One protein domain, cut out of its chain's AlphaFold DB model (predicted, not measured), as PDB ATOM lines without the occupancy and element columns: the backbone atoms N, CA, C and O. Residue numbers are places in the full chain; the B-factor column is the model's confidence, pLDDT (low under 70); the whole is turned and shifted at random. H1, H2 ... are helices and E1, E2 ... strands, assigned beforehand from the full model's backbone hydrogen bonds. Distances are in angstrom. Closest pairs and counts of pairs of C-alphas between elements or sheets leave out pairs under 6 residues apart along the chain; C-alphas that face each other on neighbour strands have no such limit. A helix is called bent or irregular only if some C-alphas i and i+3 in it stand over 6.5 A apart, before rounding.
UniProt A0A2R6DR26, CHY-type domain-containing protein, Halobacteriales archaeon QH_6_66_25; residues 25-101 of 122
ATOM      1  N   ALA A  25     145.893 136.476 159.793       98.38
ATOM      2  CA  ALA A  25     144.590 136.327 160.421       98.38
ATOM      3  C   ALA A  25     144.763 135.868 161.870       98.38
ATOM      4  O   ALA A  25     145.603 135.015 162.164       98.38
ATOM      5  N   LEU A  26     143.955 136.419 162.767       98.06
ATOM      6  CA  LEU A  26     143.986 136.166 164.204       98.06
ATOM      7  C   LEU A  26     142.822 135.254 164.585       98.06
ATOM      8  O   LEU A  26     141.696 135.445 164.125       98.06
ATOM      9  N   ARG A  27     143.095 134.242 165.406       97.75
ATOM     10  CA  ARG A  27     142.087 133.361 165.996       97.75
ATOM     11  C   ARG A  27     141.467 134.056 167.196       97.75
ATOM     12  O   ARG A  27     142.179 134.471 168.102       97.75
ATOM     13  N   PHE A  28     140.145 134.138 167.217       97.50
ATOM     14  CA  PHE A  28     139.418 134.750 168.326       97.50
ATOM     15  C   PHE A  28     139.061 133.696 169.375       97.50
ATOM     16  O   PHE A  28     138.563 132.624 169.025       97.50
ATOM     17  N   ALA A  29     139.283 134.002 170.657       97.06
ATOM     18  CA  ALA A  29     139.062 133.053 171.750       97.06
ATOM     19  C   ALA A  29     137.583 132.678 171.935       97.06
ATOM     20  O   ALA A  29     137.283 131.571 172.370       97.06
ATOM     21  N   CYS A  30     136.657 133.565 171.555       97.75
ATOM     22  CA  CYS A  30     135.217 133.334 171.672       97.75
ATOM     23  C   CYS A  30     134.673 132.241 170.737       97.75
ATOM     24  O   CYS A  30     133.654 131.631 171.050       97.75
ATOM     25  N   CYS A  31     135.313 131.996 169.588       97.38
ATOM     26  CA  CYS A  31     134.750 131.115 168.554       97.38
ATOM     27  C   CYS A  31     135.776 130.272 167.784       97.38
ATOM     28  O   CYS A  31     135.416 129.612 166.805       97.38
ATOM     29  N   ASP A  32     137.053 130.318 168.173       96.06
ATOM     30  CA  ASP A  32     138.150 129.543 167.582       96.06
ATOM     31  C   ASP A  32     138.291 129.669 166.052       96.06
ATOM     32  O   ASP A  32     138.860 128.809 165.372       96.06
ATOM     33  N   THR A  33     137.784 130.768 165.494       97.81
ATOM     34  CA  THR A  33     137.802 131.065 164.061       97.81
ATOM     35  C   THR A  33     138.811 132.167 163.775       97.81
ATOM     36  O   THR A  33     138.968 133.098 164.564       97.81
ATOM     37  N   TYR A  34     139.505 132.045 162.645       98.44
ATOM     38  CA  TYR A  34     140.458 133.042 162.181       98.44
ATOM     39  C   TYR A  34     139.739 134.144 161.411       98.44
ATOM     40  O   TYR A  34     138.941 133.856 160.514       98.44
ATOM     41  N   TYR A  35     140.087 135.388 161.719       98.56
ATOM     42  CA  TYR A  35     139.636 136.577 161.011       98.56
ATOM     43  C   TYR A  35     140.839 137.469 160.685       98.56
ATOM     44  O   TYR A  35     141.718 137.614 161.536       98.56
ATOM     45  N   PRO A  36     140.903 138.084 159.491       98.12
ATOM     46  CA  PRO A  36     141.963 139.035 159.143       98.12
ATOM     47  C   PRO A  36     142.105 140.208 160.117       98.12
ATOM     48  O   PRO A  36     143.200 140.692 160.370       98.12
ATOM     49  N   CYS A  37     140.984 140.669 160.675       97.88
ATOM     50  CA  CYS A  37     140.948 141.788 161.607       97.88
ATOM     51  C   CYS A  37     139.705 141.744 162.502       97.88
ATOM     52  O   CYS A  37     138.758 140.999 162.239       97.88
ATOM     53  N   PHE A  38     139.693 142.597 163.523       97.56
ATOM     54  CA  PHE A  38     138.585 142.796 164.455       97.56
ATOM     55  C   PHE A  38     137.270 143.142 163.750       97.56
ATOM     56  O   PHE A  38     136.281 142.443 163.937       97.56
ATOM     57  N   SER A  39     137.273 144.111 162.830       97.88
ATOM     58  CA  SER A  39     136.062 144.486 162.084       97.88
ATOM     59  C   SER A  39     135.522 143.356 161.198       97.88
ATOM     60  O   SER A  39     134.326 143.302 160.922       97.88
ATOM     61  N   CYS A  40     136.370 142.417 160.755       98.44
ATOM     62  CA  CYS A  40     135.893 141.211 160.072       98.44
ATOM     63  C   CYS A  40     135.151 140.261 161.019       98.44
ATOM     64  O   CYS A  40     134.216 139.601 160.572       98.44
ATOM     65  N   HIS A  41     135.570 140.161 162.284       98.44
ATOM     66  CA  HIS A  41     134.864 139.375 163.298       98.44
ATOM     67  C   HIS A  41     133.518 140.025 163.638       98.44
ATOM     68  O   HIS A  41     132.493 139.350 163.531       98.44
ATOM     69  N   GLU A  42     133.495 141.334 163.906       98.06
ATOM     70  CA  GLU A  42     132.255 142.075 164.192       98.06
ATOM     71  C   GLU A  42     131.236 141.967 163.052       98.06
ATOM     72  O   GLU A  42     130.051 141.754 163.282       98.06
ATOM     73  N   ALA A  43     131.687 142.064 161.797       98.12
ATOM     74  CA  ALA A  43     130.797 141.974 160.641       98.12
ATOM     75  C   ALA A  43     130.246 140.557 160.392       98.12
ATOM     76  O   ALA A  43     129.225 140.403 159.720       98.12
ATOM     77  N   ALA A  44     130.938 139.517 160.862       97.38
ATOM     78  CA  ALA A  44     130.632 138.122 160.544       97.38
ATOM     79  C   ALA A  44     130.009 137.343 161.709       97.38
ATOM     80  O   ALA A  44     129.694 136.158 161.544       97.38
ATOM     81  N   THR A  45     129.869 137.968 162.876       97.44
ATOM     82  CA  THR A  45     129.392 137.324 164.098       97.44
ATOM     83  C   THR A  45     128.365 138.184 164.829       97.44
ATOM     84  O   THR A  45     128.210 139.369 164.565       97.44
ATOM     85  N   ASP A  46     127.618 137.550 165.724       97.19
ATOM     86  CA  ASP A  46     126.558 138.129 166.553       97.19
ATOM     87  C   ASP A  46     126.954 138.223 168.037       97.19
ATOM     88  O   ASP A  46     126.107 138.438 168.903       97.19
ATOM     89  N   HIS A  47     128.242 138.046 168.332       97.50
ATOM     90  CA  HIS A  47     128.805 138.072 169.675       97.50
ATOM     91  C   HIS A  47     130.047 138.955 169.722       97.50
ATOM     92  O   HIS A  47     130.713 139.181 168.715       97.50
ATOM     93  N   GLU A  48     130.373 139.427 170.918       97.06
ATOM     94  CA  GLU A  48     131.539 140.273 171.128       97.06
ATOM     95  C   GLU A  48     132.842 139.473 171.016       97.06
ATOM     96  O   GLU A  48     132.923 138.276 171.321       97.06
ATOM     97  N   ALA A  49     133.886 140.151 170.553       97.31
ATOM     98  CA  ALA A  49     135.228 139.606 170.531       97.31
ATOM     99  C   ALA A  49     135.750 139.397 171.957       97.31
ATOM    100  O   ALA A  49     135.612 140.258 172.823       97.31
ATOM    101  N   VAL A  50     136.413 138.263 172.173       97.25
ATOM    102  CA  VAL A  50     137.133 137.973 173.416       97.25
ATOM    103  C   VAL A  50     138.618 137.930 173.097       97.25
ATOM    104  O   VAL A  50     139.031 137.228 172.165       97.25
ATOM    105  N   GLN A  51     139.397 138.685 173.870       96.94
ATOM    106  CA  GLN A  51     140.855 138.680 173.800       96.94
ATOM    107  C   GLN A  51     141.391 137.255 173.983       96.94
ATOM    108  O   GLN A  51     140.851 136.451 174.742       96.94
ATOM    109  N   TRP A  52     142.469 136.934 173.280       97.56
ATOM    110  CA  TRP A  52     143.200 135.695 173.482       97.56
ATOM    111  C   TRP A  52     143.866 135.727 174.859       97.56
ATOM    112  O   TRP A  52     144.664 136.639 175.102       97.56
ATOM    113  N   PRO A  53     143.547 134.780 175.755       96.56
ATOM    114  CA  PRO A  53     143.963 134.883 177.141       96.56
ATOM    115  C   PRO A  53     145.447 134.566 177.311       96.56
ATOM    116  O   PRO A  53     146.019 133.763 176.565       96.56
ATOM    117  N   ALA A  54     146.075 135.226 178.286       96.12
ATOM    118  CA  ALA A  54     147.526 135.180 178.484       96.12
ATOM    119  C   ALA A  54     148.047 133.765 178.794       96.12
ATOM    120  O   ALA A  54     149.139 133.387 178.364       96.12
ATOM    121  N   ASP A  55     147.249 132.961 179.496       96.31
ATOM    122  CA  ASP A  55     147.557 131.570 179.840       96.31
ATOM    123  C   ASP A  55     147.535 130.611 178.636       96.31
ATOM    124  O   ASP A  55     148.043 129.499 178.747       96.31
ATOM    125  N   ARG A  56     147.021 131.054 177.480       97.00
ATOM    126  CA  ARG A  56     146.995 130.305 176.212       97.00
ATOM    127  C   ARG A  56     147.987 130.838 175.181       97.00
ATOM    128  O   ARG A  56     147.832 130.602 173.981       97.00
ATOM    129  N   PHE A  57     148.993 131.617 175.583       97.25
ATOM    130  CA  PHE A  57     149.917 132.240 174.625       97.25
ATOM    131  C   PHE A  57     150.839 131.256 173.891       97.25
ATOM    132  O   PHE A  57     151.391 131.591 172.836       97.25
ATOM    133  N   ASP A  58     150.992 130.047 174.416       97.88
ATOM    134  CA  ASP A  58     151.684 128.926 173.788       97.88
ATOM    135  C   ASP A  58     150.815 128.176 172.760       97.88
ATOM    136  O   ASP A  58     151.321 127.328 172.023       97.88
ATOM    137  N   GLU A  59     149.536 128.530 172.625       98.00
ATOM    138  CA  GLU A  59     148.638 127.968 171.624       98.00
ATOM    139  C   GLU A  59     148.648 128.731 170.292       98.00
ATOM    140  O   GLU A  59     148.923 129.932 170.217       98.00
ATOM    141  N   LEU A  60     148.295 128.019 169.214       97.81
ATOM    142  CA  LEU A  60     148.204 128.550 167.852       97.81
ATOM    143  C   LEU A  60     147.062 129.567 167.717       97.81
ATOM    144  O   LEU A  60     145.884 129.195 167.671       97.81
ATOM    145  N   ALA A  61     147.437 130.834 167.555       97.62
ATOM    146  CA  ALA A  61     146.518 131.970 167.541       97.62
ATOM    147  C   ALA A  61     146.629 132.834 166.279       97.62
ATOM    148  O   ALA A  61     145.723 133.607 165.992       97.62
ATOM    149  N   VAL A  62     147.697 132.705 165.486       98.31
ATOM    150  CA  VAL A  62     147.916 133.557 164.305       98.31
ATOM    151  C   VAL A  62     148.188 132.702 163.080       98.31
ATOM    152  O   VAL A  62     148.923 131.725 163.153       98.31
ATOM    153  N   LEU A  63     147.593 133.048 161.946       98.62
ATOM    154  CA  LEU A  63     147.843 132.445 160.642       98.62
ATOM    155  C   LEU A  63     148.608 133.447 159.780       98.62
ATOM    156  O   LEU A  63     148.122 134.550 159.565       98.62
ATOM    157  N   CYS A  64     149.761 133.050 159.247       98.69
ATOM    158  CA  CYS A  64     150.430 133.788 158.179       98.69
ATOM    159  C   CYS A  64     149.746 133.474 156.844       98.69
ATOM    160  O   CYS A  64     149.754 132.328 156.399       98.69
ATOM    161  N   GLY A  65     149.173 134.473 156.182       98.31
ATOM    162  CA  GLY A  65     148.534 134.337 154.879       98.31
ATOM    163  C   GLY A  65     149.505 133.967 153.759       98.31
ATOM    164  O   GLY A  65     149.161 133.133 152.924       98.31
ATOM    165  N   ALA A  66     150.739 134.479 153.804       98.50
ATOM    166  CA  ALA A  66     151.747 134.265 152.761       98.50
ATOM    167  C   ALA A  66     152.265 132.815 152.683       98.50
ATOM    168  O   ALA A  66     152.445 132.270 151.598       98.50
ATOM    169  N   CYS A  67     152.519 132.166 153.829       98.50
ATOM    170  CA  CYS A  67     153.034 130.784 153.857       98.50
ATOM    171  C   CYS A  67     152.108 129.766 154.523       98.50
ATOM    172  O   CYS A  67     152.444 128.587 154.586       98.50
ATOM    173  N   ARG A  68     150.946 130.202 155.018       97.38
ATOM    174  CA  ARG A  68     149.933 129.374 155.694       97.38
ATOM    175  C   ARG A  68     150.374 128.749 157.022       97.38
ATOM    176  O   ARG A  68     149.578 128.042 157.638       97.38
ATOM    177  N   THR A  69     151.586 129.033 157.497       98.00
ATOM    178  CA  THR A  69     152.046 128.612 158.824       98.00
ATOM    179  C   THR A  69     151.225 129.287 159.913       98.00
ATOM    180  O   THR A  69     151.003 130.499 159.888       98.00
ATOM    181  N   THR A  70     150.811 128.495 160.895       98.31
ATOM    182  CA  THR A  70     150.205 128.986 162.127       98.31
ATOM    183  C   THR A  70     151.266 129.207 163.191       98.31
ATOM    184  O   THR A  70     152.116 128.346 163.406       98.31
ATOM    185  N   LEU A  71     151.195 130.342 163.870       98.56
ATOM    186  CA  LEU A  71     152.089 130.747 164.941       98.56
ATOM    187  C   LEU A  71     151.330 130.748 166.264       98.56
ATOM    188  O   LEU A  71     150.118 130.991 166.304       98.56
ATOM    189  N   THR A  72     152.062 130.512 167.349       98.50
ATOM    190  CA  THR A  72     151.535 130.775 168.687       98.50
ATOM    191  C   THR A  72     151.388 132.278 168.908       98.50
ATOM    192  O   THR A  72     152.050 133.071 168.228       98.50
ATOM    193  N   ALA A  73     150.533 132.688 169.849       97.56
ATOM    194  CA  ALA A  73     150.421 134.104 170.206       97.56
ATOM    195  C   ALA A  73     151.785 134.669 170.639       97.56
ATOM    196  O   ALA A  73     152.214 135.702 170.127       97.56
ATOM    197  N   ALA A  74     152.515 133.940 171.491       97.56
ATOM    198  CA  ALA A  74     153.853 134.320 171.935       97.56
ATOM    199  C   ALA A  74     154.824 134.508 170.758       97.56
ATOM    200  O   ALA A  74     155.493 135.537 170.676       97.56
ATOM    201  N   ALA A  75     154.862 133.557 169.815       98.19
ATOM    202  CA  ALA A  75     155.757 133.625 168.661       98.19
ATOM    203  C   ALA A  75     155.440 134.809 167.738       98.19
ATOM    204  O   ALA A  75     156.364 135.416 167.202       98.19
ATOM    205  N   TYR A  76     154.158 135.145 167.554       97.75
ATOM    206  CA  TYR A  76     153.742 136.329 166.800       97.75
ATOM    207  C   TYR A  76     154.129 137.629 167.520       97.75
ATOM    208  O   TYR A  76     154.726 138.519 166.917       97.75
ATOM    209  N   LEU A  77     153.850 137.736 168.822       95.75
ATOM    210  CA  LEU A  77     154.131 138.945 169.603       95.75
ATOM    211  C   LEU A  77     155.632 139.276 169.655       95.75
ATOM    212  O   LEU A  77     155.991 140.459 169.666       95.75
ATOM    213  N   SER A  78     156.496 138.254 169.628       95.94
ATOM    214  CA  SER A  78     157.957 138.386 169.603       95.94
ATOM    215  C   SER A  78     158.574 138.394 168.198       95.94
ATOM    216  O   SER A  78     159.797 138.347 168.082       95.94
ATOM    217  N   SER A  79     157.778 138.402 167.122       94.88
ATOM    218  CA  SER A  79     158.285 138.125 165.768       94.88
ATOM    219  C   SER A  79     158.990 139.301 165.085       94.88
ATOM    220  O   SER A  79     159.592 139.123 164.028       94.88
ATOM    221  N   GLY A  80     158.912 140.504 165.663       95.12
ATOM    222  CA  GLY A  80     159.474 141.711 165.052       95.12
ATOM    223  C   GLY A  80     158.766 142.117 163.756       95.12
ATOM    224  O   GLY A  80     159.421 142.588 162.836       95.12
ATOM    225  N   ASP A  81     157.447 141.907 163.684       96.38
ATOM    226  CA  ASP A  81     156.589 142.202 162.523       96.38
ATOM    227  C   ASP A  81     156.977 141.445 161.247       96.38
ATOM    228  O   ASP A  81     156.753 141.908 160.133       96.38
ATOM    229  N   ALA A  82     157.541 140.248 161.391       98.38
ATOM    230  CA  ALA A  82     157.772 139.345 160.273       98.38
ATOM    231  C   ALA A  82     157.367 137.916 160.628       98.38
ATOM    232  O   ALA A  82     157.386 137.506 161.791       98.38
ATOM    233  N   CYS A  83     157.009 137.128 159.620       98.62
ATOM    234  CA  CYS A  83     156.775 135.707 159.803       98.62
ATOM    235  C   CYS A  83     158.108 134.999 160.099       98.62
ATOM    236  O   CYS A  83     158.979 134.996 159.229       98.62
ATOM    237  N   PRO A  84     158.268 134.303 161.240       98.31
ATOM    238  CA  PRO A  84     159.510 133.591 161.549       98.31
ATOM    239  C   PRO A  84     159.756 132.386 160.626       98.31
ATOM    240  O   PRO A  84     160.860 131.853 160.595       98.31
ATOM    241  N   ASN A  85     158.738 131.948 159.874       98.62
ATOM    242  CA  ASN A  85     158.846 130.829 158.941       98.62
ATOM    243  C   ASN A  85     159.258 131.258 157.523       98.62
ATOM    244  O   ASN A  85     160.138 130.641 156.937       98.62
ATOM    245  N   CYS A  86     158.616 132.283 156.948       98.62
ATOM    246  CA  CYS A  86     158.864 132.689 155.555       98.62
ATOM    247  C   CYS A  86     159.472 134.086 155.385       98.62
ATOM    248  O   CYS A  86     159.785 134.467 154.262       98.62
ATOM    249  N   GLY A  87     159.610 134.864 156.460       98.44
ATOM    250  CA  GLY A  87     160.144 136.226 156.412       98.44
ATOM    251  C   GLY A  87     159.201 137.278 155.819       98.44
ATOM    252  O   GLY A  87     159.605 138.431 155.708       98.44
ATOM    253  N   ALA A  88     157.963 136.924 155.447       98.44
ATOM    254  CA  ALA A  88     156.974 137.903 154.993       98.44
ATOM    255  C   ALA A  88     156.740 138.969 156.071       98.44
ATOM    256  O   ALA A  88     156.597 138.629 157.247       98.44
ATOM    257  N   ALA A  89     156.697 140.237 155.664       98.44
ATOM    258  CA  ALA A  89     156.416 141.344 156.564       98.44
ATOM    259  C   ALA A  89     154.946 141.321 157.005       98.44
ATOM    260  O   ALA A  89     154.044 141.096 156.198       98.44
ATOM    261  N   PHE A  90     154.723 141.560 158.289       98.31
ATOM    262  CA  PHE A  90     153.420 141.804 158.889       98.31
ATOM    263  C   PHE A  90     153.239 143.300 159.109       98.31
ATOM    264  O   PHE A  90     154.214 144.036 159.256       98.31
ATOM    265  N   ASN A  91     151.992 143.759 159.140       97.25
ATOM    266  CA  ASN A  91     151.697 145.164 159.363       97.25
ATOM    267  C   ASN A  91     152.159 145.600 160.775       97.25
ATOM    268  O   ASN A  91     151.602 145.123 161.768       97.25
ATOM    269  N   PRO A  92     153.139 146.520 160.906       94.06
ATOM    270  CA  PRO A  92     153.596 146.994 162.213       94.06
ATOM    271  C   PRO A  92     152.510 147.783 162.960       94.06
ATOM    272  O   PRO A  92     152.515 147.806 164.189       94.06
ATOM    273  N   GLY A  93     151.535 148.364 162.248       93.06
ATOM    274  CA  GLY A  93     150.372 149.032 162.837       93.06
ATOM    275  C   GLY A  93     149.500 148.103 163.686       93.06
ATOM    276  O   GLY A  93     148.825 148.567 164.603       93.06
ATOM    277  N   CYS A  94     149.573 146.779 163.486       91.38
ATOM    278  CA  CYS A  94     148.893 145.813 164.354       91.38
ATOM    279  C   CYS A  94     149.339 145.908 165.822       91.38
ATOM    280  O   CYS A  94     148.585 145.492 166.702       91.38
ATOM    281  N   ARG A  95     150.533 146.454 166.110       91.81
ATOM    282  CA  ARG A  95     151.028 146.656 167.481       91.81
ATOM    283  C   ARG A  95     150.085 147.516 168.312       91.81
ATOM    284  O   ARG A  95     149.758 147.121 169.431       91.81
ATOM    285  N   GLU A  96     149.565 148.589 167.726       91.19
ATOM    286  CA  GLU A  96     148.687 149.534 168.427       91.19
ATOM    287  C   GLU A  96     147.308 148.943 168.732       91.19
ATOM    288  O   GLU A  96     146.575 149.437 169.586       91.19
ATOM    289  N   HIS A  97     146.969 147.830 168.081       91.31
ATOM    290  CA  HIS A  97     145.692 147.141 168.222       91.31
ATOM    291  C   HIS A  97     145.801 145.812 168.969       91.31
ATOM    292  O   HIS A  97     144.804 145.108 169.087       91.31
ATOM    293  N   ARG A  98     146.977 145.446 169.504       91.56
ATOM    294  CA  ARG A  98     147.172 144.168 170.221       91.56
ATOM    295  C   ARG A  98     146.177 143.972 171.360       91.56
ATOM    296  O   ARG A  98     145.694 142.862 171.538       91.56
ATOM    297  N   HIS A  99     145.819 145.051 172.050       92.56
ATOM    298  CA  HIS A  99     144.820 145.051 173.116       92.56
ATOM    299  C   HIS A  99     143.406 144.666 172.642       92.56
ATOM    300  O   HIS A  99     142.557 144.386 173.470       92.56
ATOM    301  N   LEU A 100     143.109 144.638 171.342       95.06
ATOM    302  CA  LEU A 100     141.834 144.110 170.838       95.06
ATOM    303  C   LEU A 100     141.853 142.581 170.688       95.06
ATOM    304  O   LEU A 100     140.797 141.958 170.647       95.06
ATOM    305  N   TYR A 101     143.041 141.978 170.594       95.62
ATOM    306  CA  TYR A 101     143.211 140.564 170.246       95.62
ATOM    307  C   TYR A 101     143.849 139.725 171.345       95.62
ATOM    308  O   TYR A 101     143.636 138.520 171.358       95.62
TER     309      TYR A 101
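AT A GLANCE: This is residues 25 to 101 of the 122 residues of the protein "CHY-type domain-containing protein" of Halobacteriales archaeon QH_6_66_25 (UniProt A0A2R6DR26). A small three-stranded antiparallel sheet, ordered E1, E2, E3, has the short helix H2 over one face, while H1 only grazes it and H3 is not on it; two long loops, residues 45 to 59 and 78 to 91, make much of the rest, and no helix touches another. H2 covers part of one face, H1 lies toward one end of the long axis, and H3 is off the sheet; loop residues Asp 46 and Gly 87 mark opposite ends. The 77 printed residues hold E1, H1, E2, E3, H2 and H3 in that order, a mixed class with 33 residues in named elements, under half. The whole is compact, with a radius of gyration of the C-alphas of 11.9 A and spans of 35 by 25 by 23 A.

IN THESE COORDINATES: E2, residues 60 to 64, is 11.2 A long. E1, residues 25 to 27, begins at C-alpha 25 (144.590, 136.327, 160.421) and is 6.8 A long; E3, residues 70 to 72, is 6.9 A. H1 is residues 38 to 44, 10.0 A; H2, residues 73 to 77, 6.1 A; H3, residues 92 to 101, 14.6 A, ending at C-alpha 101 (143.211, 140.564, 170.246). H3 is irregular: C-alphas 96 and 99 are 7.6 A apart.

HOW THE PARTS SIT: E1 and E2 are antiparallel at 169 degrees, with N 27 and O 61 at 2.8 A. The hairpin E2 and E3 stands at 137 degrees, with N 71 and O 62 at 2.8 A. Residues 26 to 27 also pair antiparallel with residues 34 to 35. H2 is on the sheet at a height of 7.9 A, only just over E2, with 3 of its 5 C-alphas there; the closest C-alphas, of Ala 61 and Ala 73, are 5.2 A apart. H1 only grazes the sheet with residues 38 to 41. H1 and H3 are close but not clearly touching, the closest C-alphas, of Phe 38 and Leu 100, being 7.3 A apart. H2 and H3 are apart. In H1 and H2 every O i to N i+4 pair is within hydrogen-bond range; H3 has 1 of 6, but 6 of 7 O i to N i+3 pairs.

THE WHOLE: The C-alphas farthest apart, of Asp 46 and Gly 87, are 35.1 A apart. The printed part has no cut; the links H1 to E2 and H2 to H3 are long. Mean pLDDT of the printed part is 97.0, and no printed residue is under 70.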